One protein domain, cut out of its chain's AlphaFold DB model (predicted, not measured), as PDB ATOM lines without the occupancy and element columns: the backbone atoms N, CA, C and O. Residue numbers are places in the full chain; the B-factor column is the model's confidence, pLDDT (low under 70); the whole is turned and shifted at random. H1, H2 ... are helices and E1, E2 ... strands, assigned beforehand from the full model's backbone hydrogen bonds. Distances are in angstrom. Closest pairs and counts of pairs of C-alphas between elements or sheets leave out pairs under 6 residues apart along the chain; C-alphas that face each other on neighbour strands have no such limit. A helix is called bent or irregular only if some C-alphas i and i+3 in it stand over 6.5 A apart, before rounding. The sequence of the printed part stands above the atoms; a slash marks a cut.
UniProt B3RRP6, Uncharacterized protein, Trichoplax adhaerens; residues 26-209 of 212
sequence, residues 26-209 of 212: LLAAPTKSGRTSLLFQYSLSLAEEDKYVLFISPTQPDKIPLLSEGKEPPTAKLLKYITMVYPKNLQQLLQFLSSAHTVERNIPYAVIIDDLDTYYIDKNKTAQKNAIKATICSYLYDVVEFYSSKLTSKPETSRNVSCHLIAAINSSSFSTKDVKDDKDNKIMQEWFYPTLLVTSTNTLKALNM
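Overview. This is residues 26 to 209 of the 212 residues of an uncharacterized protein of Trichoplax adhaerens (UniProt B3RRP6). A twisted, parallel sheet of six strands is the middle of three layers: H1 covers one face, the long H5 and short H6 the other, and H3 runs side by side with H5. Residues 154 to 159 stick out beyond the last residues of H5. The printed part has 184 residues, with seven named helices and six named strands, in the order E1 H1 E2 H2 E3 H3 E4 H4 H5 E5 H6 E6 H7; the class is mixed. It is compact, with a radius of gyration of the C-alphas of 16.7 A, and spans 46 by 39 by 31 A.

Arrangement. Look across the sheet from edge strand E3, residues 82 to 85, through E2, 53 to 56, E4, 110 to 113, E5, 164 to 170, and E1, 26 to 29, to edge strand E6, 196 to 198. Within hydrogen-bond range you find N 83 and O 53, 2.8 A, N 56 and O 112, 2.7 A, N 111 and O 164, 2.8 A, N 27 and O 167, 2.8 A, and N 197 and O 26, 2.9 A. H1, residues 35 to 48, is over E2 and E4, along the strands, at a height over the sheet of 8.6 A. On the opposite face H5, residues 126 to 152, is over E5 at a height of 10.0 A. On the same face as H5, H6, residues 186 to 192, stands up from the sheet at 50 degrees and touches residues 130 to 137 of H5; the closest C-alphas are those of Ala 134 and Ile 187, 6.7 A. H3, residues 90 to 102, touches residues 136 to 146 of H5 at a shallow tilt of 18 degrees, the same way, with C-alphas of Leu 97 and Tyr 139 closest at 6.2 A. H4, residues 116 to 119, only grazes the sheet. H2, residues 76 to 79, touches residues 44 to 48 of H1, closest at C-alphas of Ala 47 and Leu 78, 5.6 A. H7, residues 201 to 207, touches no helix. Strand-helix-strand units, parallel neighbours with helices between, are E2, H2, E3 and E4, H4 H5, E5; split ones, with strands between, are E1, H1, E2, E3, H3, E4 and E5, H6, E6; each crossover is right-handed. Every O i to N i+4 pair is within hydrogen-bond range in H1, H5 and H6, but 7 of 9 in H3 and 1 of 3 in H7, which has 1 of 4 O i to N i+3 pairs; H2 and H4 are too short.

Along the chain. Find C-alpha 26 at (36.371, 25.441, 4.555), where E1 begins. H5 runs 39.1 A from C-alpha 126 at (35.921, 26.017, -16.277); E5 spans 20.3 A, H1 20.1 A and H3 19.9 A. H3 is irregular, only just: C-alphas 98 and 101 are 6.6 A apart. H7 ends at C-alpha 207, (48.119, 29.065, 16.218).

Size, cuts and confidence. The C-alphas farthest apart, of Asn 124 and Glu 156, are 50.5 A apart. The printed part has no cut. Long links are E2 to H2, H5 to E5 and E5 to H6. Look for pLDDT under 70 at residues 66 to 72, 122 to 127, 154 to 160 and 172 to 209.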
ATOM      1  N   LEU A  26      35.435  25.503   5.674       84.12
ATOM      2  CA  LEU A  26      36.371  25.441   4.555       84.12
ATOM      3  C   LEU A  26      37.699  26.071   4.978       84.12
ATOM      4  O   LEU A  26      37.763  27.265   5.265       84.12
ATOM      5  N   LEU A  27      38.752  25.259   5.019       84.94
ATOM      6  CA  LEU A  27      40.115  25.654   5.341       84.94
ATOM      7  C   LEU A  27      40.905  25.874   4.050       84.94
ATOM      8  O   LEU A  27      41.341  24.920   3.400       84.94
ATOM      9  N   ALA A  28      41.110  27.138   3.686       83.38
ATOM     10  CA  ALA A  28      41.944  27.516   2.552       83.38
ATOM     11  C   ALA A  28      43.348  27.882   3.051       83.38
ATOM     12  O   ALA A  28      43.533  28.910   3.708       83.38
ATOM     13  N   ALA A  29      44.337  27.040   2.745       80.06
ATOM     14  CA  ALA A  29      45.726  27.255   3.153       80.06
ATOM     15  C   ALA A  29      46.713  26.842   2.044       80.06
ATOM     16  O   ALA A  29      46.406  25.935   1.267       80.06
ATOM     17  N   PRO A  30      47.903  27.464   1.953       79.44
ATOM     18  CA  PRO A  30      48.921  27.096   0.969       79.44
ATOM     19  C   PRO A  30      49.419  25.652   1.129       79.44
ATOM     20  O   PRO A  30      49.370  25.086   2.226       79.44
ATOM     21  N   THR A  31      49.994  25.074   0.072       78.25
ATOM     22  CA  THR A  31      50.709  23.788   0.171       78.25
ATOM     23  C   THR A  31      51.815  23.868   1.229       78.25
ATOM     24  O   THR A  31      52.487  24.891   1.350       78.25
ATOM     25  N   LYS A  32      52.046  22.776   1.971       77.75
ATOM     26  CA  LYS A  32      53.078  22.678   3.029       77.75
ATOM     27  C   LYS A  32      52.886  23.640   4.213       77.75
ATOM     28  O   LYS A  32      53.813  23.854   4.984       77.75
ATOM     29  N   SER A  33      51.685  24.181   4.399       79.50
ATOM     30  CA  SER A  33      51.342  25.037   5.545       79.50
ATOM     31  C   SER A  33      51.104  24.279   6.860       79.50
ATOM     32  O   SER A  33      50.888  24.906   7.890       79.50
ATOM     33  N   GLY A  34      51.122  22.942   6.841       80.38
ATOM     34  CA  GLY A  34      50.741  22.113   7.991       80.38
ATOM     35  C   GLY A  34      49.235  21.844   8.089       80.38
ATOM     36  O   GLY A  34      48.781  21.297   9.086       80.38
ATOM     37  N   ARG A  35      48.456  22.181   7.051       85.69
ATOM     38  CA  ARG A  35      47.002  21.955   6.985       85.69
ATOM     39  C   ARG A  35      46.597  20.517   7.330       85.69
ATOM     40  O   ARG A  35      45.771  20.316   8.210       85.69
ATOM     41  N   THR A  36      47.229  19.526   6.702       88.38
ATOM     42  CA  THR A  36      46.994  18.099   6.979       88.38
ATOM     43  C   THR A  36      47.280  17.746   8.439       88.38
ATOM     44  O   THR A  36      46.484  17.057   9.067       88.38
ATOM     45  N   SER A  37      48.378  18.262   9.006       87.00
ATOM     46  CA  SER A  37      48.714  18.084  10.426       87.00
ATOM     47  C   SER A  37      47.653  18.683  11.346       87.00
ATOM     48  O   SER A  37      47.250  18.025  12.299       87.00
ATOM     49  N   LEU A  38      47.148  19.882  11.042       85.81
ATOM     50  CA  LEU A  38      46.086  20.527  11.817       85.81
ATOM     51  C   LEU A  38      44.782  19.717  11.779       85.81
ATOM     52  O   LEU A  38      44.174  19.468  12.818       85.81
ATOM     53  N   LEU A  39      44.363  19.270  10.592       90.06
ATOM     54  CA  LEU A  39      43.169  18.435  10.422       90.06
ATOM     55  C   LEU A  39      43.309  17.097  11.150       90.06
ATOM     56  O   LEU A  39      42.364  16.613  11.777       90.06
ATOM     57  N   PHE A  40      44.497  16.496  11.085       89.62
ATOM     58  CA  PHE A  40      44.773  15.245  11.770       89.62
ATOM     59  C   PHE A  40      44.803  15.426  13.293       89.62
ATOM     60  O   PHE A  40      44.217  14.627  14.019       89.62
ATOM     61  N   GLN A  41      45.380  16.520  13.789       87.38
ATOM     62  CA  GLN A  41      45.357  16.857  15.210       87.38
ATOM     63  C   GLN A  41      43.928  17.102  15.715       87.38
ATOM     64  O   GLN A  41      43.564  16.612  16.780       87.38
ATOM     65  N   TYR A  42      43.096  17.790  14.930       88.12
ATOM     66  CA  TYR A  42      41.676  17.946  15.237       88.12
ATOM     67  C   TYR A  42      40.958  16.588  15.317       88.12
ATOM     68  O   TYR A  42      40.163  16.355  16.228       88.12
ATOM     69  N   SER A  43      41.292  15.665  14.411       91.50
ATOM     70  CA  SER A  43      40.760  14.295  14.422       91.50
ATOM     71  C   SER A  43      41.140  13.544  15.698       91.50
ATOM     72  O   SER A  43      40.303  12.859  16.280       91.50
ATOM     73  N   LEU A  44      42.385  13.698  16.158       90.56
ATOM     74  CA  LEU A  44      42.857  13.098  17.407       90.56
ATOM     75  C   LEU A  44      42.139  13.669  18.628       90.56
ATOM     76  O   LEU A  44      41.719  12.896  19.479       90.56
ATOM     77  N   SER A  45      41.917  14.982  18.692       89.00
ATOM     78  CA  SER A  45      41.164  15.581  19.801       89.00
ATOM     79  C   SER A  45      39.709  15.113  19.865       89.00
ATOM     80  O   SER A  45      39.160  14.985  20.953       89.00
ATOM     81  N   LEU A  46      39.077  14.813  18.726       90.25
ATOM     82  CA  LEU A  46      37.767  14.155  18.722       90.25
ATOM     83  C   LEU A  46      37.863  12.696  19.191       90.25
ATOM     84  O   LEU A  46      37.037  12.254  19.986       90.25
ATOM     85  N   ALA A  47      38.883  11.962  18.745       91.44
ATOM     86  CA  ALA A  47      39.117  10.582  19.164       91.44
ATOM     87  C   ALA A  47      39.401  10.450  20.673       91.44
ATOM     88  O   ALA A  47      39.004   9.457  21.278       91.44
ATOM     89  N   GLU A  48      40.051  11.442  21.289       90.50
ATOM     90  CA  GLU A  48      40.259  11.535  22.744       90.50
ATOM     91  C   GLU A  48      38.936  11.638  23.521       90.50
ATOM     92  O   GLU A  48      38.860  11.197  24.664       90.50
ATOM     93  N   GLU A  49      37.881  12.159  22.888       89.12
ATOM     94  CA  GLU A  49      36.515  12.205  23.423       89.12
ATOM     95  C   GLU A  49      35.662  10.999  22.982       89.12
ATOM     96  O   GLU A  49      34.432  11.075  22.991       89.12
ATOM     97  N   ASP A  50      36.297   9.906  22.540       91.94
ATOM     98  CA  ASP A  50      35.652   8.695  22.013       91.94
ATOM     99  C   ASP A  50      34.708   8.963  20.814       91.94
ATOM    100  O   ASP A  50      33.777   8.197  20.537       91.94
ATOM    101  N   LYS A  51      34.942  10.048  20.062       92.19
ATOM    102  CA  LYS A  51      34.150  10.403  18.875       92.19
ATOM    103  C   LYS A  51      34.790   9.861  17.608       92.19
ATOM    104  O   LYS A  51      35.961  10.103  17.329       92.19
ATOM    105  N   TYR A  52      33.980   9.187  16.794       95.12
ATOM    106  CA  TYR A  52      34.417   8.688  15.494       95.12
ATOM    107  C   TYR A  52      34.626   9.826  14.490       95.12
ATOM    108  O   TYR A  52      33.836  10.769  14.428       95.12
ATOM    109  N   VAL A  53      35.665   9.717  13.668       95.12
ATOM    110  CA  VAL A  53      36.019  10.683  12.624       95.12
ATOM    111  C   VAL A  53      36.236   9.943  11.312       95.12
ATOM    112  O   VAL A  53      36.937   8.935  11.269       95.12
ATOM    113  N   LEU A  54      35.659  10.462  10.234       96.31
ATOM    114  CA  LEU A  54      35.949  10.036   8.872       96.31
ATOM    115  C   LEU A  54      36.928  11.032   8.250       96.31
ATOM    116  O   LEU A  54      36.574  12.188   8.039       96.31
ATOM    117  N   PHE A  55      38.145  10.584   7.960       95.75
ATOM    118  CA  PHE A  55      39.200  11.388   7.353       95.75
ATOM    119  C   PHE A  55      39.440  10.935   5.912       95.75
ATOM    120  O   PHE A  55      39.871   9.812   5.663       95.75
ATOM    121  N   ILE A  56      39.174  11.814   4.955       96.38
ATOM    122  CA  ILE A  56      39.283  11.560   3.520       96.38
ATOM    123  C   ILE A  56      40.462  12.364   2.979       96.38
ATOM    124  O   ILE A  56      40.565  13.562   3.232       96.38
ATOM    125  N   SER A  57      41.343  11.731   2.212       93.69
ATOM    126  CA  SER A  57      42.454  12.417   1.544       93.69
ATOM    127  C   SER A  57      42.783  11.737   0.216       93.69
ATOM    128  O   SER A  57      42.681  10.520   0.137       93.69
ATOM    129  N   PRO A  58      43.190  12.449  -0.846       89.81
ATOM    130  CA  PRO A  58      43.595  11.806  -2.098       89.81
ATOM    131  C   PRO A  58      44.860  10.943  -1.964       89.81
ATOM    132  O   PRO A  58      45.117  10.092  -2.821       89.81
ATOM    133  N   THR A  59      45.667  11.149  -0.917       86.75
ATOM    134  CA  THR A  59      46.949  10.464  -0.722       86.75
ATOM    135  C   THR A  59      47.069   9.872   0.677       86.75
ATOM    136  O   THR A  59      46.718  10.487   1.683       86.75
ATOM    137  N   GLN A  60      47.595   8.650   0.741       85.25
ATOM    138  CA  GLN A  60      47.986   8.044   2.005       85.25
ATOM    139  C   GLN A  60      49.338   8.626   2.427       85.25
ATOM    140  O   GLN A  60      50.283   8.556   1.639       85.25
ATOM    141  N   PRO A  61      49.458   9.215   3.628       77.94
ATOM    142  CA  PRO A  61      50.733   9.744   4.076       77.94
ATOM    143  C   PRO A  61      51.670   8.592   4.473       77.94
ATOM    144  O   PRO A  61      51.259   7.655   5.156       77.94
ATOM    145  N   ASP A  62      52.946   8.684   4.087       73.44
ATOM    146  CA  ASP A  62      53.975   7.677   4.415       73.44
ATOM    147  C   ASP A  62      54.263   7.586   5.923       73.44
ATOM    148  O   ASP A  62      54.810   6.602   6.422       73.44
ATOM    149  N   LYS A  63      53.932   8.651   6.657       75.62
ATOM    150  CA  LYS A  63      54.094   8.779   8.105       75.62
ATOM    151  C   LYS A  63      52.846   9.418   8.690       75.62
ATOM    152  O   LYS A  63      52.180  10.208   8.025       75.62
ATOM    153  N   ILE A  64      52.567   9.128   9.957       75.69
ATOM    154  CA  ILE A  64      51.536   9.848  10.709       75.69
ATOM    155  C   ILE A  64      51.847  11.357  10.626       75.69
ATOM    156  O   ILE A  64      53.005  11.730  10.851       75.69
ATOM    157  N   PRO A  65      50.870  12.216  10.268       75.50
ATOM    158  CA  PRO A  65      51.095  13.654  10.169       75.50
ATOM    159  C   PRO A  65      51.719  14.211  11.450       75.50
ATOM    160  O   PRO A  65      51.342  13.812  12.552       75.50
ATOM    161  N   LEU A  66      52.683  15.124  11.290       65.44
ATOM    162  CA  LEU A  66      53.420  15.715  12.407       65.44
ATOM    163  C   LEU A  66      52.440  16.310  13.421       65.44
ATOM    164  O   LEU A  66      51.582  17.111  13.043       65.44
ATOM    165  N   LEU A  67      52.584  15.909  14.682       65.38
ATOM    166  CA  LEU A  67      51.883  16.511  15.809       65.38
ATOM    167  C   LEU A  67      52.629  17.768  16.269       65.38
ATOM    168  O   LEU A  67      53.805  17.948  15.951       65.38
ATOM    169  N   SER A  68      51.939  18.640  17.004       62.69
ATOM    170  CA  SER A  68      52.567  19.780  17.678       62.69
ATOM    171  C   SER A  68      53.729  19.311  18.564       62.69
ATOM    172  O   SER A  68      53.669  18.217  19.135       62.69
ATOM    173  N   GLU A  69      54.787  20.123  18.657       58.25
ATOM    174  CA  GLU A  69      55.973  19.805  19.460       58.25
ATOM    175  C   GLU A  69      55.572  19.411  20.892       58.25
ATOM    176  O   GLU A  69      54.732  20.055  21.513       58.25
ATOM    177  N   GLY A  70      56.131  18.306  21.395       58.62
ATOM    178  CA  GLY A  70      55.856  17.802  22.744       58.62
ATOM    179  C   GLY A  70      54.670  16.838  22.880       58.62
ATOM    180  O   GLY A  70      54.489  16.286  23.962       58.62
ATOM    181  N   LYS A  71      53.891  16.569  21.821       65.56
ATOM    182  CA  LYS A  71      52.857  15.516  21.867       65.56
ATOM    183  C   LYS A  71      53.431  14.138  21.554       65.56
ATOM    184  O   LYS A  71      54.117  13.949  20.550       65.56
ATOM    185  N   GLU A  72      53.098  13.165  22.401       69.50
ATOM    186  CA  GLU A  72      53.414  11.762  22.142       69.50
ATOM    187  C   GLU A  72      52.695  11.249  20.880       69.50
ATOM    188  O   GLU A  72      51.611  11.736  20.534       69.50
ATOM    189  N   PRO A  73      53.270  10.252  20.180       75.69
ATOM    190  CA  PRO A  73      52.598   9.587  19.073       75.69
ATOM    191  C   PRO A  73      51.223   9.050  19.497       75.69
ATOM    192  O   PRO A  73      51.071   8.542  20.611       75.69
ATOM    193  N   PRO A  74      50.210   9.103  18.615       82.00
ATOM    194  CA  PRO A  74      48.877   8.664  18.982       82.00
ATOM    195  C   PRO A  74      48.871   7.153  19.212       82.00
ATOM    196  O   PRO A  74      49.415   6.377  18.424       82.00
ATOM    197  N   THR A  75      48.221   6.719  20.289       84.62
ATOM    198  CA  THR A  75      48.094   5.289  20.583       84.62
ATOM    199  C   THR A  75      47.193   4.598  19.557       84.62
ATOM    200  O   THR A  75      46.238   5.186  19.042       84.62
ATOM    201  N   ALA A  76      47.418   3.303  19.312       84.56
ATOM    202  CA  ALA A  76      46.550   2.500  18.441       84.56
ATOM    203  C   ALA A  76      45.072   2.526  18.889       84.56
ATOM    204  O   ALA A  76      44.161   2.460  18.063       84.56
ATOM    205  N   LYS A  77      44.827   2.684  20.199       87.38
ATOM    206  CA  LYS A  77      43.481   2.827  20.767       87.38
ATOM    207  C   LYS A  77      42.786   4.106  20.298       87.38
ATOM    208  O   LYS A  77      41.583   4.051  20.091       87.38
ATOM    209  N   LEU A  78      43.496   5.223  20.138       88.00
ATOM    210  CA  LEU A  78      42.908   6.465  19.621       88.00
ATOM    211  C   LEU A  78      42.653   6.369  18.117       88.00
ATOM    212  O   LEU A  78      41.586   6.749  17.642       88.00
ATOM    213  N   LEU A  79      43.592   5.779  17.373       89.44
ATOM    214  CA  LEU A  79      43.468   5.633  15.922       89.44
ATOM    215  C   LEU A  79      42.245   4.805  15.501       89.44
ATOM    216  O   LEU A  79      41.707   5.046  14.426       89.44
ATOM    217  N   LYS A  80      41.734   3.900  16.350       92.19
ATOM    218  CA  LYS A  80      40.507   3.130  16.067       92.19
ATOM    219  C   LYS A  80      39.253   4.005  15.884       92.19
ATOM    220  O   LYS A  80      38.270   3.537  15.314       92.19
ATOM    221  N   TYR A  81      39.261   5.237  16.400       94.69
ATOM    222  CA  TYR A  81      38.164   6.190  16.220       94.69
ATOM    223  C   TYR A  81      38.287   6.977  14.911       94.69
ATOM    224  O   TYR A  81      37.328   7.624  14.508       94.69
ATOM    225  N   ILE A  82      39.423   6.904  14.213       94.38
ATOM    226  CA  ILE A  82      39.669   7.648  12.976       94.38
ATOM    227  C   ILE A  82      39.677   6.669  11.802       94.38
ATOM    228  O   ILE A  82      40.613   5.896  11.612       94.38
ATOM    229  N   THR A  83      38.636   6.722  10.977       94.56
ATOM    230  CA  THR A  83      38.573   5.972   9.719       94.56
ATOM    231  C   THR A  83      39.208   6.803   8.616       94.56
ATOM    232  O   THR A  83      38.664   7.836   8.236       94.56
ATOM    233  N   MET A  84      40.355   6.360   8.101       92.81
ATOM    234  CA  MET A  84      41.043   7.023   6.991       92.81
ATOM    235  C   MET A  84      40.691   6.370   5.657       92.81
ATOM    236  O   MET A  84      40.781   5.150   5.521       92.81
ATOM    237  N   VAL A  85      40.319   7.177   4.664       94.88
ATOM    238  CA  VAL A  85      39.932   6.712   3.326       94.88
ATOM    239  C   VAL A  85      40.663   7.518   2.264       94.88
ATOM    240  O   VAL A  85      40.736   8.746   2.349       94.88
ATOM    241  N   TYR A  86      41.175   6.819   1.244       95.38
ATOM    242  CA  TYR A  86      42.048   7.409   0.229       95.38
ATOM    243  C   TYR A  86      41.533   7.267  -1.211       95.38
ATOM    244  O   TYR A  86      42.113   6.510  -1.998       95.38
ATOM    245  N   PRO A  87      40.427   7.939  -1.585       94.81
ATOM    246  CA  PRO A  87      39.928   7.875  -2.950       94.81
ATOM    247  C   PRO A  87      40.885   8.610  -3.897       94.81
ATOM    248  O   PRO A  87      41.131   9.801  -3.758       94.81
ATOM    249  N   LYS A  88      41.414   7.909  -4.904       90.44
ATOM    250  CA  LYS A  88      42.461   8.447  -5.797       90.44
ATOM    251  C   LYS A  88      41.943   9.418  -6.857       90.44
ATOM    252  O   LYS A  88      42.731  10.083  -7.522       90.44
ATOM    253  N   ASN A  89      40.634   9.434  -7.099       90.81
ATOM    254  CA  ASN A  89      40.002  10.248  -8.132       90.81
ATOM    255  C   ASN A  89      38.535  10.545  -7.786       90.81
ATOM    256  O   ASN A  89      37.976   9.968  -6.851       90.81
ATOM    257  N   LEU A  90      37.913  11.437  -8.566       91.88
ATOM    258  CA  LEU A  90      36.527  11.869  -8.367       91.88
ATOM    259  C   LEU A  90      35.544  10.691  -8.328       91.88
ATOM    260  O   LEU A  90      34.676  10.652  -7.463       91.88
ATOM    261  N   GLN A  91      35.685   9.718  -9.230       93.12
ATOM    262  CA  GLN A  91      34.784   8.566  -9.289       93.12
ATOM    263  C   GLN A  91      34.840   7.742  -7.996       93.12
ATOM    264  O   GLN A  91      33.796   7.406  -7.443       93.12
ATOM    265  N   GLN A  92      36.044   7.458  -7.490       94.81
ATOM    266  CA  GLN A  92      36.220   6.740  -6.225       94.81
ATOM    267  C   GLN A  92      35.660   7.528  -5.040       94.81
ATOM    268  O   GLN A  92      35.038   6.934  -4.162       94.81
ATOM    269  N   LEU A  93      35.837   8.854  -5.028       95.56
ATOM    270  CA  LEU A  93      35.268   9.710  -3.989       95.56
ATOM    271  C   LEU A  93      33.738   9.628  -3.989       95.56
ATOM    272  O   LEU A  93      33.144   9.362  -2.948       95.56
ATOM    273  N   LEU A  94      33.095   9.814  -5.145       95.12
ATOM    274  CA  LEU A  94      31.633   9.777  -5.250       95.12
ATOM    275  C   LEU A  94      31.070   8.393  -4.917       95.12
ATOM    276  O   LEU A  94      30.066   8.294  -4.215       95.12
ATOM    277  N   GLN A  95      31.730   7.319  -5.358       95.44
ATOM    278  CA  GLN A  95      31.337   5.954  -5.006       95.44
ATOM    279  C   GLN A  95      31.418   5.725  -3.492       95.44
ATOM    280  O   GLN A  95      30.488   5.178  -2.899       95.44
ATOM    281  N   PHE A  96      32.500   6.183  -2.860       95.88
ATOM    282  CA  PHE A  96      32.663   6.088  -1.416       95.88
ATOM    283  C   PHE A  96      31.580   6.878  -0.666       95.88
ATOM    284  O   PHE A  96      30.901   6.311   0.190       95.88
ATOM    285  N   LEU A  97      31.353   8.145  -1.027       95.00
ATOM    286  CA  LEU A  97      30.314   8.977  -0.409       95.00
ATOM    287  C   LEU A  97      28.911   8.383  -0.608       95.00
ATOM    288  O   LEU A  97      28.114   8.387   0.321       95.00
ATOM    289  N   SER A  98      28.629   7.780  -1.766       93.44
ATOM    290  CA  SER A  98      27.365   7.060  -1.993       93.44
ATOM    291  C   SER A  98      27.186   5.906  -1.000       93.44
ATOM    292  O   SER A  98      26.110   5.730  -0.434       93.44
ATOM    293  N   SER A  99      28.254   5.135  -0.765       93.25
ATOM    294  CA  SER A  99      28.238   3.974   0.134       93.25
ATOM    295  C   SER A  99      28.195   4.331   1.623       93.25
ATOM    296  O   SER A  99      27.852   3.485   2.440       93.25
ATOM    297  N   ALA A 100      28.487   5.578   1.997       90.62
ATOM    298  CA  ALA A 100      28.486   6.028   3.390       90.62
ATOM    299  C   ALA A 100      27.131   5.795   4.100       90.62
ATOM    300  O   ALA A 100      27.088   5.544   5.303       90.62
ATOM    301  N   HIS A 101      26.032   5.790   3.343       88.31
ATOM    302  CA  HIS A 101      24.676   5.540   3.839       88.31
ATOM    303  C   HIS A 101      24.435   4.108   4.335       88.31
ATOM    304  O   HIS A 101      23.451   3.856   5.027       88.31
ATOM    305  N   THR A 102      25.321   3.160   4.014       88.25
ATOM    306  CA  THR A 102      25.212   1.770   4.487       88.25
ATOM    307  C   THR A 102      25.896   1.550   5.837       88.25
ATOM    308  O   THR A 102      25.907   0.434   6.353       88.25
ATOM    309  N   VAL A 103      26.526   2.581   6.404       83.44
ATOM    310  CA  VAL A 103      27.250   2.487   7.672       83.44
ATOM    311  C   VAL A 103      26.265   2.561   8.841       83.44
ATOM    312  O   VAL A 103      25.638   3.588   9.087       83.44
ATOM    313  N   GLU A 104      26.156   1.470   9.600       82.12
ATOM    314  CA  GLU A 104      25.255   1.378  10.764       82.12
ATOM    315  C   GLU A 104      25.969   1.531  12.116       82.12
ATOM    316  O   GLU A 104      25.344   1.801  13.141       82.12
ATOM    317  N   ARG A 105      27.294   1.357  12.137       84.31
ATOM    318  CA  ARG A 105      28.132   1.424  13.343       84.31
ATOM    319  C   ARG A 105      29.201   2.490  13.179       84.31
ATOM    320  O   ARG A 105      29.542   2.850  12.062       84.31
ATOM    321  N   ASN A 106      29.755   2.965  14.295       88.88
ATOM    322  CA  ASN A 106      30.848   3.947  14.296       88.88
ATOM    323  C   ASN A 106      30.503   5.231  13.517       88.88
ATOM    324  O   ASN A 106      31.323   5.750  12.767       88.88
ATOM    325  N   ILE A 107      29.266   5.718  13.685       93.00
ATOM    326  CA  ILE A 107      28.762   6.916  13.002       93.00
ATOM    327  C   ILE A 107      29.700   8.104  13.277       93.00
ATOM    328  O   ILE A 107      29.866   8.462  14.451       93.00
ATOM    329  N   PRO A 108      30.305   8.714  12.240       93.88
ATOM    330  CA  PRO A 108      31.250   9.804  12.421       93.88
ATOM    331  C   PRO A 108      30.598  11.047  13.023       93.88
ATOM    332  O   PRO A 108      29.587  11.544  12.532       93.88
ATOM    333  N   TYR A 109      31.241  11.602  14.046       92.56
ATOM    334  CA  TYR A 109      30.961  12.936  14.565       92.56
ATOM    335  C   TYR A 109      31.495  14.028  13.626       92.56
ATOM    336  O   TYR A 109      30.966  15.135  13.594       92.56
ATOM    337  N   ALA A 110      32.538  13.731  12.848       93.25
ATOM    338  CA  ALA A 110      33.075  14.644  11.848       93.25
ATOM    339  C   ALA A 110      33.486  13.912  10.566       93.25
ATOM    340  O   ALA A 110      34.074  12.831  10.616       93.25
ATOM    341  N   VAL A 111      33.213  14.550   9.431       95.69
ATOM    342  CA  VAL A 111      33.732  14.230   8.105       95.69
ATOM    343  C   VAL A 111      34.757  15.296   7.742       95.69
ATOM    344  O   VAL A 111      34.444  16.483   7.652       95.69
ATOM    345  N   ILE A 112      35.994  14.871   7.543       95.38
ATOM    346  CA  ILE A 112      37.123  15.725   7.196       95.38
ATOM    347  C   ILE A 112      37.599  15.316   5.811       95.38
ATOM    348  O   ILE A 112      37.851  14.138   5.581       95.38
ATOM    349  N   ILE A 113      37.736  16.271   4.898       95.31
ATOM    350  CA  ILE A 113      38.299  16.050   3.569       95.31
ATOM    351  C   ILE A 113      39.479  16.987   3.333       95.31
ATOM    352  O   ILE A 113      39.324  18.206   3.274       95.31
ATOM    353  N   ASP A 114      40.668  16.408   3.222       92.81
ATOM    354  CA  ASP A 114      41.897  17.117   2.887       92.81
ATOM    355  C   ASP A 114      42.112  17.142   1.365       92.81
ATOM    356  O   ASP A 114      41.685  16.228   0.657       92.81
ATOM    357  N   ASP A 115      42.766  18.197   0.870       90.94
ATOM    358  CA  ASP A 115      43.083  18.404  -0.555       90.94
ATOM    359  C   ASP A 115      41.881  18.207  -1.504       90.94
ATOM    360  O   ASP A 115      41.999  17.625  -2.589       90.94
ATOM    361  N   LEU A 116      40.707  18.717  -1.110       91.44
ATOM    362  CA  LEU A 116      39.448  18.587  -1.854       91.44
ATOM    363  C   LEU A 116      39.550  19.124  -3.291       91.44
ATOM    364  O   LEU A 116      38.891  18.627  -4.205       91.44
ATOM    365  N   ASP A 117      40.401  20.119  -3.509       88.75
ATOM    366  CA  ASP A 117      40.630  20.708  -4.818       88.75
ATOM    367  C   ASP A 117      41.274  19.763  -5.831       88.75
ATOM    368  O   ASP A 117      41.029  19.899  -7.032       88.75
ATOM    369  N   THR A 118      41.959  18.715  -5.375       89.50
ATOM    370  CA  THR A 118      42.526  17.676  -6.248       89.50
ATOM    371  C   THR A 118      41.465  16.984  -7.112       89.50
ATOM    372  O   THR A 118      41.765  16.543  -8.219       89.50
ATOM    373  N   TYR A 119      40.205  16.930  -6.665       89.06
ATOM    374  CA  TYR A 119      39.124  16.249  -7.388       89.06
ATOM    375  C   TYR A 119      38.484  17.080  -8.511       89.06
ATOM    376  O   TYR A 119      37.702  16.536  -9.291       89.06
ATOM    377  N   TYR A 120      38.787  18.379  -8.608       84.12
ATOM    378  CA  TYR A 120      38.223  19.275  -9.631       84.12
ATOM    379  C   TYR A 120      39.247  20.189 -10.318       84.12
ATOM    380  O   TYR A 120      38.876  21.023 -11.152       84.12
ATOM    381  N   ILE A 121      40.540  20.042 -10.019       72.50
ATOM    382  CA  ILE A 121      41.621  20.640 -10.811       72.50
ATOM    383  C   ILE A 121      41.829  19.776 -12.065       72.50
ATOM    384  O   ILE A 121      42.762  18.988 -12.158       72.50
ATOM    385  N   ASP A 122      40.949  19.928 -13.055       65.06
ATOM    386  CA  ASP A 122      41.233  19.493 -14.428       65.06
ATOM    387  C   ASP A 122      41.517  20.717 -15.314       65.06
ATOM    388  O   ASP A 122      40.886  21.770 -15.184       65.06
ATOM    389  N   LYS A 123      42.525  20.636 -16.184       54.06
ATOM    390  CA  LYS A 123      43.144  21.807 -16.830       54.06
ATOM    391  C   LYS A 123      42.304  22.430 -17.948       54.06
ATOM    392  O   LYS A 123      42.611  23.546 -18.352       54.06
ATOM    393  N   ASN A 124      41.235  21.778 -18.414       51.47
ATOM    394  CA  ASN A 124      40.718  22.087 -19.749       51.47
ATOM    395  C   ASN A 124      39.346  22.782 -19.847       51.47
ATOM    396  O   ASN A 124      39.084  23.340 -20.909       51.47
ATOM    397  N   LYS A 125      38.465  22.817 -18.824       59.81
ATOM    398  CA  LYS A 125      37.131  23.472 -18.952       59.81
ATOM    399  C   LYS A 125      36.554  24.014 -17.632       59.81
ATOM    400  O   LYS A 125      36.147  23.244 -16.770       59.81
ATOM    401  N   THR A 126      36.425  25.338 -17.495       61.75
ATOM    402  CA  THR A 126      35.921  26.017 -16.277       61.75
ATOM    403  C   THR A 126      34.472  25.666 -15.912       61.75
ATOM    404  O   THR A 126      34.190  25.375 -14.754       61.75
ATOM    405  N   ALA A 127      33.553  25.597 -16.884       62.59
ATOM    406  CA  ALA A 127      32.148  25.255 -16.618       62.59
ATOM    407  C   ALA A 127      31.977  23.844 -16.015       62.59
ATOM    408  O   ALA A 127      31.124  23.624 -15.156       62.59
ATOM    409  N   GLN A 128      32.840  22.903 -16.408       73.06
ATOM    410  CA  GLN A 128      32.853  21.542 -15.871       73.06
ATOM    411  C   GLN A 128      33.335  21.512 -14.411       73.06
ATOM    412  O   GLN A 128      32.825  20.724 -13.619       73.06
ATOM    413  N   LYS A 129      34.244  22.416 -14.015       76.88
ATOM    414  CA  LYS A 129      34.741  22.510 -12.631       76.88
ATOM    415  C   LYS A 129      33.640  22.877 -11.645       76.88
ATOM    416  O   LYS A 129      33.546  22.257 -10.593       76.88
ATOM    417  N   ASN A 130      32.794  23.850 -11.981       79.06
ATOM    418  CA  ASN A 130      31.707  24.289 -11.100       79.06
ATOM    419  C   ASN A 130      30.659  23.190 -10.895       79.06
ATOM    420  O   ASN A 130      30.226  22.962  -9.767       79.06
ATOM    421  N   ALA A 131      30.320  22.454 -11.958       83.88
ATOM    422  CA  ALA A 131      29.440  21.293 -11.861       83.88
ATOM    423  C   ALA A 131      30.043  20.189 -10.973       83.88
ATOM    424  O   ALA A 131      29.343  19.630 -10.128       83.88
ATOM    425  N   ILE A 132      31.346  19.911 -11.102       87.31
ATOM    426  CA  ILE A 132      32.039  18.933 -10.248       87.31
ATOM    427  C   ILE A 132      32.057  19.395  -8.785       87.31
ATOM    428  O   ILE A 132      31.716  18.607  -7.905       87.31
ATOM    429  N   LYS A 133      32.394  20.663  -8.511       87.25
ATOM    430  CA  LYS A 133      32.359  21.238  -7.154       87.25
ATOM    431  C   LYS A 133      30.979  21.070  -6.521       87.25
ATOM    432  O   LYS A 133      30.885  20.536  -5.420       87.25
ATOM    433  N   ALA A 134      29.920  21.467  -7.232       86.75
ATOM    434  CA  ALA A 134      28.543  21.320  -6.764       86.75
ATOM    435  C   ALA A 134      28.181  19.850  -6.505       86.75
ATOM    436  O   ALA A 134      27.590  19.540  -5.473       86.75
ATOM    437  N   THR A 135      28.600  18.946  -7.395       90.94
ATOM    438  CA  THR A 135      28.393  17.501  -7.233       90.94
ATOM    439  C   THR A 135      29.050  17.011  -5.944       90.94
ATOM    440  O   THR A 135      28.362  16.483  -5.080       90.94
ATOM    441  N   ILE A 136      30.348  17.253  -5.745       92.62
ATOM    442  CA  ILE A 136      31.047  16.813  -4.528       92.62
ATOM    443  C   ILE A 136      30.390  17.400  -3.275       92.62
ATOM    444  O   ILE A 136      30.156  16.678  -2.310       92.62
ATOM    445  N   CYS A 137      30.052  18.692  -3.298       89.69
ATOM    446  CA  CYS A 137      29.404  19.342  -2.167       89.69
ATOM    447  C   CYS A 137      28.049  18.702  -1.844       89.69
ATOM    448  O   CYS A 137      27.772  18.455  -0.673       89.69
ATOM    449  N   SER A 138      27.242  18.369  -2.858       90.94
ATOM    450  CA  SER A 138      25.951  17.697  -2.659       90.94
ATOM    451  C   SER A 138      26.098  16.332  -1.991       90.94
ATOM    452  O   SER A 138      25.418  16.077  -1.003       90.94
ATOM    453  N   TYR A 139      27.058  15.516  -2.433       94.44
ATOM    454  CA  TYR A 139      27.351  14.227  -1.808       94.44
ATOM    455  C   TYR A 139      27.867  14.384  -0.375       94.44
ATOM    456  O   TYR A 139      27.443  13.659   0.517       94.44
ATOM    457  N   LEU A 140      28.769  15.339  -0.123       93.56
ATOM    458  CA  LEU A 140      29.268  15.601   1.230       93.56
ATOM    459  C   LEU A 140      28.146  16.051   2.166       93.56
ATOM    460  O   LEU A 140      28.111  15.636   3.321       93.56
ATOM    461  N   TYR A 141      27.240  16.899   1.678       89.94
ATOM    462  CA  TYR A 141      26.119  17.373   2.473       89.94
ATOM    463  C   TYR A 141      25.139  16.252   2.803       89.94
ATOM    464  O   TYR A 141      24.782  16.113   3.966       89.94
ATOM    465  N   ASP A 142      24.782  15.432   1.816       92.56
ATOM    466  CA  ASP A 142      23.920  14.260   1.994       92.56
ATOM    467  C   ASP A 142      24.478  13.311   3.068       92.56
ATOM    468  O   ASP A 142      23.808  13.004   4.053       92.56
ATOM    469  N   VAL A 143      25.770  12.973   2.975       93.44
ATOM    470  CA  VAL A 143      26.457  12.120   3.959       93.44
ATOM    471  C   VAL A 143      26.459  12.729   5.366       93.44
ATOM    472  O   VAL A 143      26.216  12.033   6.353       93.44
ATOM    473  N   VAL A 144      26.741  14.028   5.486       91.62
ATOM    474  CA  VAL A 144      26.787  14.724   6.784       91.62
ATOM    475  C   VAL A 144      25.396  14.843   7.400       91.62
ATOM    476  O   VAL A 144      25.251  14.690   8.616       91.62
ATOM    477  N   GLU A 145      24.368  15.086   6.589       90.19
ATOM    478  CA  GLU A 145      22.973  15.128   7.027       90.19
ATOM    479  C   GLU A 145      22.520  13.744   7.508       90.19
ATOM    480  O   GLU A 145      21.991  13.610   8.614       90.19
ATOM    481  N   PHE A 146      22.838  12.690   6.750       91.62
ATOM    482  CA  PHE A 146      22.579  11.308   7.147       91.62
ATOM    483  C   PHE A 146      23.241  10.960   8.486       91.62
ATOM    484  O   PHE A 146      22.576  10.466   9.402       91.62
ATOM    485  N   TYR A 147      24.534  11.255   8.652       92.31
ATOM    486  CA  TYR A 147      25.225  11.004   9.917       92.31
ATOM    487  C   TYR A 147      24.664  11.841  11.066       92.31
ATOM    488  O   TYR A 147      24.512  11.321  12.170       92.31
ATOM    489  N   SER A 148      24.281  13.095  10.822       90.25
ATOM    490  CA  SER A 148      23.624  13.941  11.830       90.25
ATOM    491  C   SER A 148      22.291  13.343  12.292       90.25
ATOM    492  O   SER A 148      22.032  13.250  13.495       90.25
ATOM    493  N   SER A 149      21.471  12.853  11.360       89.31
ATOM    494  CA  SER A 149      20.223  12.146  11.673       89.31
ATOM    495  C   SER A 149      20.474  10.880  12.505       89.31
ATOM    496  O   SER A 149      19.795  10.624  13.501       89.31
ATOM    497  N   LYS A 150      21.514  10.107  12.174       89.62
ATOM    498  CA  LYS A 150      21.880   8.911  12.947       89.62
ATOM    499  C   LYS A 150      22.408   9.241  14.344       89.62
ATOM    500  O   LYS A 150      22.087   8.514  15.284       89.62
ATOM    501  N   LEU A 151      23.173  10.320  14.507       87.62
ATOM    502  CA  LEU A 151      23.668  10.768  15.813       87.62
ATOM    503  C   LEU A 151      22.523  11.210  16.732       87.62
ATOM    504  O   LEU A 151      22.494  10.804  17.888       87.62
ATOM    505  N   THR A 152      21.556  11.968  16.211       82.69
ATOM    506  CA  THR A 152      20.386  12.435  16.980       82.69
ATOM    507  C   THR A 152      19.415  11.314  17.359       82.69
ATOM    508  O   THR A 152      18.758  11.401  18.391       82.69
ATOM    509  N   SER A 153      19.354  10.232  16.577       77.56
ATOM    510  CA  SER A 153      18.499   9.073  16.878       77.56
ATOM    511  C   SER A 153      18.981   8.197  18.047       77.56
ATOM    512  O   SER A 153      18.262   7.288  18.465       77.56
ATOM    513  N   LYS A 154      20.189   8.430  18.584       69.06
ATOM    514  CA  LYS A 154      20.719   7.637  19.699       69.06
ATOM    515  C   LYS A 154      20.127   8.109  21.040       69.06
ATOM    516  O   LYS A 154      20.229   9.290  21.365       69.06
ATOM    517  N   PRO A 155      19.566   7.199  21.860       56.47
ATOM    518  CA  PRO A 155      18.860   7.551  23.098       56.47
ATOM    519  C   PRO A 155      19.760   8.113  24.214       56.47
ATOM    520  O   PRO A 155      19.248   8.657  25.186       56.47
ATOM    521  N   GLU A 156      21.086   8.010  24.088       57.03
ATOM    522  CA  GLU A 156      22.052   8.441  25.113       57.03
ATOM    523  C   GLU A 156      22.533   9.898  24.949       57.03
ATOM    524  O   GLU A 156      23.244  10.423  25.806       57.03
ATOM    525  N   THR A 157      22.163  10.582  23.862       55.94
ATOM    526  CA  THR A 157      22.643  11.939  23.551       55.94
ATOM    527  C   THR A 157      21.616  13.014  23.913       55.94
ATOM    528  O   THR A 157      20.791  13.402  23.096       55.94
ATOM    529  N   SER A 158      21.702  13.573  25.126       49.69
ATOM    530  CA  SER A 158      20.824  14.657  25.624       49.69
ATOM    531  C   SER A 158      21.126  16.056  25.051       49.69
ATOM    532  O   SER A 158      20.723  17.068  25.625       49.69
ATOM    533  N   ARG A 159      21.879  16.152  23.949       57.19
ATOM    534  CA  ARG A 159      22.231  17.417  23.279       57.19
ATOM    535  C   ARG A 159      21.981  17.294  21.781       57.19
ATOM    536  O   ARG A 159      22.053  16.204  21.227       57.19
ATOM    537  N   ASN A 160      21.715  18.425  21.135       63.25
ATOM    538  CA  ASN A 160      21.569  18.550  19.687       63.25
ATOM    539  C   ASN A 160      22.927  18.252  19.011       63.25
ATOM    540  O   ASN A 160      23.730  19.157  18.793       63.25
ATOM    541  N   VAL A 161      23.245  16.969  18.803       75.38
ATOM    542  CA  VAL A 161      24.527  16.520  18.238       75.38
ATOM    543  C   VAL A 161      24.404  16.386  16.724       75.38
ATOM    544  O   VAL A 161      23.683  15.528  16.228       75.38
ATOM    545  N   SER A 162      25.159  17.201  15.993       83.56
ATOM    546  CA  SER A 162      25.252  17.159  14.530       83.56
ATOM    547  C   SER A 162      26.647  16.756  14.068       83.56
ATOM    548  O   SER A 162      27.636  17.149  14.686       83.56
ATOM    549  N   CYS A 163      26.729  16.053  12.940       89.62
ATOM    550  CA  CYS A 163      27.994  15.753  12.285       89.62
ATOM    551  C   CYS A 163      28.622  17.039  11.714       89.62
ATOM    552  O   CYS A 163      27.927  17.884  11.147       89.62
ATOM    553  N   HIS A 164      29.934  17.202  11.874       90.38
ATOM    554  CA  HIS A 164      30.684  18.337  11.336       90.38
ATOM    555  C   HIS A 164      31.315  17.996   9.979       90.38
ATOM    556  O   HIS A 164      31.820  16.897   9.794       90.38
ATOM    557  N   LEU A 165      31.375  18.958   9.063       91.81
ATOM    558  CA  LEU A 165      32.100  18.880   7.796       91.81
ATOM    559  C   LEU A 165      33.283  19.846   7.818       91.81
ATOM    560  O   LEU A 165      33.095  21.048   7.983       91.81
ATOM    561  N   ILE A 166      34.494  19.349   7.599       91.44
ATOM    562  CA  ILE A 166      35.683  20.185   7.436       91.44
ATOM    563  C   ILE A 166      36.314  19.836   6.096       91.44
ATOM    564  O   ILE A 166      36.769  18.716   5.894       91.44
ATOM    565  N   ALA A 167      36.346  20.790   5.174       91.44
ATOM    566  CA  ALA A 167      36.987  20.644   3.879       91.44
ATOM    567  C   ALA A 167      38.231  21.516   3.798       91.44
ATOM    568  O   ALA A 167      38.249  22.637   4.299       91.44
ATOM    569  N   ALA A 168      39.265  21.018   3.138       90.00
ATOM    570  CA  ALA A 168      40.540  21.693   3.013       90.00
ATOM    571  C   ALA A 168      40.903  21.854   1.538       90.00
ATOM    572  O   ALA A 168      40.860  20.887   0.780       90.00
ATOM    573  N   ILE A 169      41.261  23.072   1.135       88.19
ATOM    574  CA  ILE A 169      41.643  23.401  -0.243       88.19
ATOM    575  C   ILE A 169      42.932  24.206  -0.268       88.19
ATOM    576  O   ILE A 169      43.280  24.881   0.712       88.19
ATOM    577  N   ASN A 170      43.683  24.121  -1.363       84.25
ATOM    578  CA  ASN A 170      44.830  24.999  -1.541       84.25
ATOM    579  C   ASN A 170      44.363  26.454  -1.648       84.25
ATOM    580  O   ASN A 170      43.417  26.758  -2.374       84.25
ATOM    581  N   SER A 171      45.048  27.377  -0.973       75.19
ATOM    582  CA  SER A 171      44.743  28.802  -1.110       75.19
ATOM    583  C   SER A 171      44.988  29.314  -2.532       75.19
ATOM    584  O   SER A 171      44.376  30.295  -2.917       75.19
ATOM    585  N   SER A 172      45.852  28.678  -3.334       69.19
ATOM    586  CA  SER A 172      46.011  29.031  -4.756       69.19
ATOM    587  C   SER A 172      44.799  28.646  -5.611       69.19
ATOM    588  O   SER A 172      44.555  29.265  -6.643       69.19
ATOM    589  N   SER A 173      44.017  27.661  -5.165       61.34
ATOM    590  CA  SER A 173      42.744  27.263  -5.775       61.34
ATOM    591  C   SER A 173      41.605  28.229  -5.415       61.34
ATOM    592  O   SER A 173      40.493  28.086  -5.927       61.34
ATOM    593  N   PHE A 174      41.884  29.219  -4.558       59.19
ATOM    594  CA  PHE A 174      40.948  30.213  -4.051       59.19
ATOM    595  C   PHE A 174      41.453  31.629  -4.385       59.19
ATOM    596  O   PHE A 174      42.413  32.112  -3.786       59.19
ATOM    597  N   SER A 175      40.840  32.320  -5.351       48.06
ATOM    598  CA  SER A 175      41.245  33.694  -5.664       48.06
ATOM    599  C   SER A 175      40.664  34.635  -4.613       48.06
ATOM    600  O   SER A 175      39.462  34.862  -4.549       48.06
ATOM    601  N   THR A 176      41.523  35.225  -3.783       44.44
ATOM    602  CA  THR A 176      41.132  36.264  -2.815       44.44
ATOM    603  C   THR A 176      40.910  37.637  -3.459       44.44
ATOM    604  O   THR A 176      40.586  38.590  -2.751       44.44
ATOM    605  N   LYS A 177      41.088  37.762  -4.783       39.00
ATOM    606  CA  LYS A 177      40.762  38.985  -5.524       39.00
ATOM    607  C   LYS A 177      39.242  39.102  -5.609       39.00
ATOM    608  O   LYS A 177      38.626  38.425  -6.421       39.00
ATOM    609  N   ASP A 178      38.701  39.921  -4.715       37.09
ATOM    610  CA  ASP A 178      37.307  40.338  -4.607       37.09
ATOM    611  C   ASP A 178      36.289  39.190  -4.515       37.09
ATOM    612  O   ASP A 178      35.903  38.555  -5.492       37.09
ATOM    613  N   VAL A 179      35.743  39.003  -3.309       43.84
ATOM    614  CA  VAL A 179      34.628  38.084  -2.987       43.84
ATOM    615  C   VAL A 179      33.410  38.271  -3.919       43.84
ATOM    616  O   VAL A 179      32.566  37.389  -4.028       43.84
ATOM    617  N   LYS A 180      33.317  39.406  -4.625       39.06
ATOM    618  CA  LYS A 180      32.272  39.683  -5.620       39.06
ATOM    619  C   LYS A 180      32.578  39.187  -7.044       39.06
ATOM    620  O   LYS A 180      31.621  39.021  -7.795       39.06
ATOM    621  N   ASP A 181      33.837  38.920  -7.404       41.84
ATOM    622  CA  ASP A 181      34.252  38.611  -8.786       41.84
ATOM    623  C   ASP A 181      34.828  37.195  -8.999       41.84
ATOM    624  O   ASP A 181      34.981  36.768 -10.147       41.84
ATOM    625  N   ASP A 182      35.063  36.402  -7.944       54.97
ATOM    626  CA  ASP A 182      35.469  34.992  -8.086       54.97
ATOM    627  C   ASP A 182      34.273  34.072  -8.425       54.97
ATOM    628  O   ASP A 182      33.755  33.309  -7.599       54.97
ATOM    629  N   LYS A 183      33.824  34.134  -9.687       57.34
ATOM    630  CA  LYS A 183      32.759  33.269 -10.236       57.34
ATOM    631  C   LYS A 183      33.072  31.773 -10.121       57.34
ATOM    632  O   LYS A 183      32.140  30.968 -10.088       57.34
ATOM    633  N   ASP A 184      34.347  31.400 -10.052       56.28
ATOM    634  CA  ASP A 184      34.781  30.003 -10.039       56.28
ATOM    635  C   ASP A 184      34.699  29.393  -8.637       56.28
ATOM    636  O   ASP A 184      34.525  28.180  -8.499       56.28
ATOM    637  N   ASN A 185      34.782  30.206  -7.582       61.31
ATOM    638  CA  ASN A 185      34.662  29.741  -6.198       61.31
ATOM    639  C   ASN A 185      33.366  30.146  -5.503       61.31
ATOM    640  O   ASN A 185      33.131  29.690  -4.384       61.31
ATOM    641  N   LYS A 186      32.485  30.890  -6.182       67.31
ATOM    642  CA  LYS A 186      31.163  31.277  -5.674       67.31
ATOM    643  C   LYS A 186      30.387  30.108  -5.050       67.31
ATOM    644  O   LYS A 186      29.869  30.254  -3.954       67.31
ATOM    645  N   ILE A 187      30.378  28.931  -5.683       67.50
ATOM    646  CA  ILE A 187      29.669  27.745  -5.159       67.50
ATOM    647  C   ILE A 187      30.260  27.286  -3.822       67.50
ATOM    648  O   ILE A 187      29.518  27.046  -2.878       67.50
ATOM    649  N   MET A 188      31.589  27.191  -3.719       66.38
ATOM    650  CA  MET A 188      32.256  26.784  -2.476       66.38
ATOM    651  C   MET A 188      32.047  27.834  -1.382       66.38
ATOM    652  O   MET A 188      31.838  27.493  -0.225       66.38
ATOM    653  N   GLN A 189      32.063  29.115  -1.746       64.94
ATOM    654  CA  GLN A 189      31.799  30.202  -0.811       64.94
ATOM    655  C   GLN A 189      30.362  30.158  -0.295       64.94
ATOM    656  O   GLN A 189      30.175  30.195   0.911       64.94
ATOM    657  N   GLU A 190      29.365  30.013  -1.170       66.06
ATOM    658  CA  GLU A 190      27.951  29.922  -0.791       66.06
ATOM    659  C   GLU A 190      27.649  28.666   0.036       66.06
ATOM    660  O   GLU A 190      26.889  28.731   0.998       66.06
ATOM    661  N   TRP A 191      28.271  27.529  -0.288       64.12
ATOM    662  CA  TRP A 191      28.022  26.260   0.403       64.12
ATOM    663  C   TRP A 191      28.690  26.142   1.773       64.12
ATOM    664  O   TRP A 191      28.160  25.451   2.649       64.12
ATOM    665  N   PHE A 192      29.847  26.783   1.956       64.12
ATOM    666  CA  PHE A 192      30.593  26.785   3.219       64.12
ATOM    667  C   PHE A 192      30.413  28.084   4.023       64.12
ATOM    668  O   PHE A 192      31.002  28.231   5.094       64.12
ATOM    669  N   TYR A 193      29.582  29.022   3.551       51.34
ATOM    670  CA  TYR A 193      29.204  30.208   4.317       51.34
ATOM    671  C   TYR A 193      28.435  29.796   5.589       51.34
ATOM    672  O   TYR A 193      27.516  28.979   5.487       51.34
ATOM    673  N   PRO A 194      28.749  30.350   6.783       48.97
ATOM    674  CA  PRO A 194      29.615  31.508   7.052       48.97
ATOM    675  C   PRO A 194      31.069  31.199   7.473       48.97
ATOM    676  O   PRO A 194      31.829  32.139   7.706       48.97
ATOM    677  N   THR A 195      31.498  29.939   7.588       57.69
ATOM    678  CA  THR A 195      32.776  29.583   8.243       57.69
ATOM    679  C   THR A 195      33.881  29.251   7.233       57.69
ATOM    680  O   THR A 195      34.399  28.132   7.163       57.69
ATOM    681  N   LEU A 196      34.269  30.252   6.440       55.81
ATOM    682  CA  LEU A 196      35.468  30.203   5.604       55.81
ATOM    683  C   LEU A 196      36.680  30.675   6.420       55.81
ATOM    684  O   LEU A 196      36.779  31.854   6.757       55.81
ATOM    685  N   LEU A 197      37.624  29.774   6.699       58.84
ATOM    686  CA  LEU A 197      38.895  30.134   7.321       58.84
ATOM    687  C   LEU A 197      39.979  30.208   6.239       58.84
ATOM    688  O   LEU A 197      40.495  29.189   5.774       58.84
ATOM    689  N   VAL A 198      40.328  31.428   5.827       54.22
ATOM    690  CA  VAL A 198      41.478  31.674   4.949       54.22
ATOM    691  C   VAL A 198      42.687  31.947   5.830       54.22
ATOM    692  O   VAL A 198      42.776  32.997   6.463       54.22
ATOM    693  N   THR A 199      43.629  31.009   5.888       49.06
ATOM    694  CA  THR A 199      44.862  31.196   6.661       49.06
ATOM    695  C   THR A 199      46.008  31.509   5.711       49.06
ATOM    696  O   THR A 199      46.341  30.696   4.846       49.06
ATOM    697  N   SER A 200      46.643  32.671   5.878       43.62
ATOM    698  CA  SER A 200      47.955  32.910   5.269       43.62
ATOM    699  C   SER A 200      49.025  32.121   6.037       43.62
ATOM    700  O   SER A 200      48.819  31.737   7.191       43.62
ATOM    701  N   THR A 201      50.185  31.884   5.419       41.38
ATOM    702  CA  THR A 201      51.325  31.163   6.024       41.38
ATOM    703  C   THR A 201      51.740  31.691   7.404       41.38
ATOM    704  O   THR A 201      52.305  30.940   8.199       41.38
ATOM    705  N   ASN A 202      51.444  32.955   7.715       35.81
ATOM    706  CA  ASN A 202      51.806  33.586   8.983       35.81
ATOM    707  C   ASN A 202      50.841  33.251  10.136       35.81
ATOM    708  O   ASN A 202      51.249  33.288  11.293       35.81
ATOM    709  N   THR A 203      49.589  32.876   9.854       40.75
ATOM    710  CA  THR A 203      48.564  32.650  10.892       40.75
ATOM    711  C   THR A 203      48.656  31.253  11.518       40.75
ATOM    712  O   THR A 203      48.411  31.094  12.709       40.75
ATOM    713  N   LEU A 204      49.081  30.240  10.754       42.28
ATOM    714  CA  LEU A 204      49.255  28.869  11.265       42.28
ATOM    715  C   LEU A 204      50.466  28.738  12.202       42.28
ATOM    716  O   LEU A 204      50.413  27.979  13.165       42.28
ATOM    717  N   LYS A 205      51.517  29.549  12.001       35.47
ATOM    718  CA  LYS A 205      52.607  29.683  12.983       35.47
ATOM    719  C   LYS A 205      52.126  30.306  14.296       35.47
ATOM    720  O   LYS A 205      52.590  29.894  15.349       35.47
ATOM    721  N   ALA A 206      51.191  31.258  14.242       34.12
ATOM    722  CA  ALA A 206      50.636  31.898  15.434       34.12
ATOM    723  C   ALA A 206      49.689  30.975  16.224       34.12
ATOM    724  O   ALA A 206      49.685  31.024  17.448       34.12
ATOM    725  N   LEU A 207      48.944  30.085  15.552       38.16
ATOM    726  CA  LEU A 207      48.119  29.065  16.218       38.16
ATOM    727  C   LEU A 207      48.963  28.018  16.966       38.16
ATOM    728  O   LEU A 207      48.551  27.570  18.029       38.16
ATOM    729  N   ASN A 208      50.170  27.708  16.479       35.19
ATOM    730  CA  ASN A 208      51.150  26.900  17.218       35.19
ATOM    731  C   ASN A 208      51.823  27.653  18.384       35.19
ATOM    732  O   ASN A 208      52.488  27.020  19.193       35.19
ATOM    733  N   MET A 209      51.675  28.980  18.479       28.64
ATOM    734  CA  MET A 209      52.250  29.802  19.559       28.64
ATOM    735  C   MET A 209      51.224  30.203  20.632       28.64
ATOM    736  O   MET A 209      51.563  30.949  21.543       28.64
TER     737      MET A 209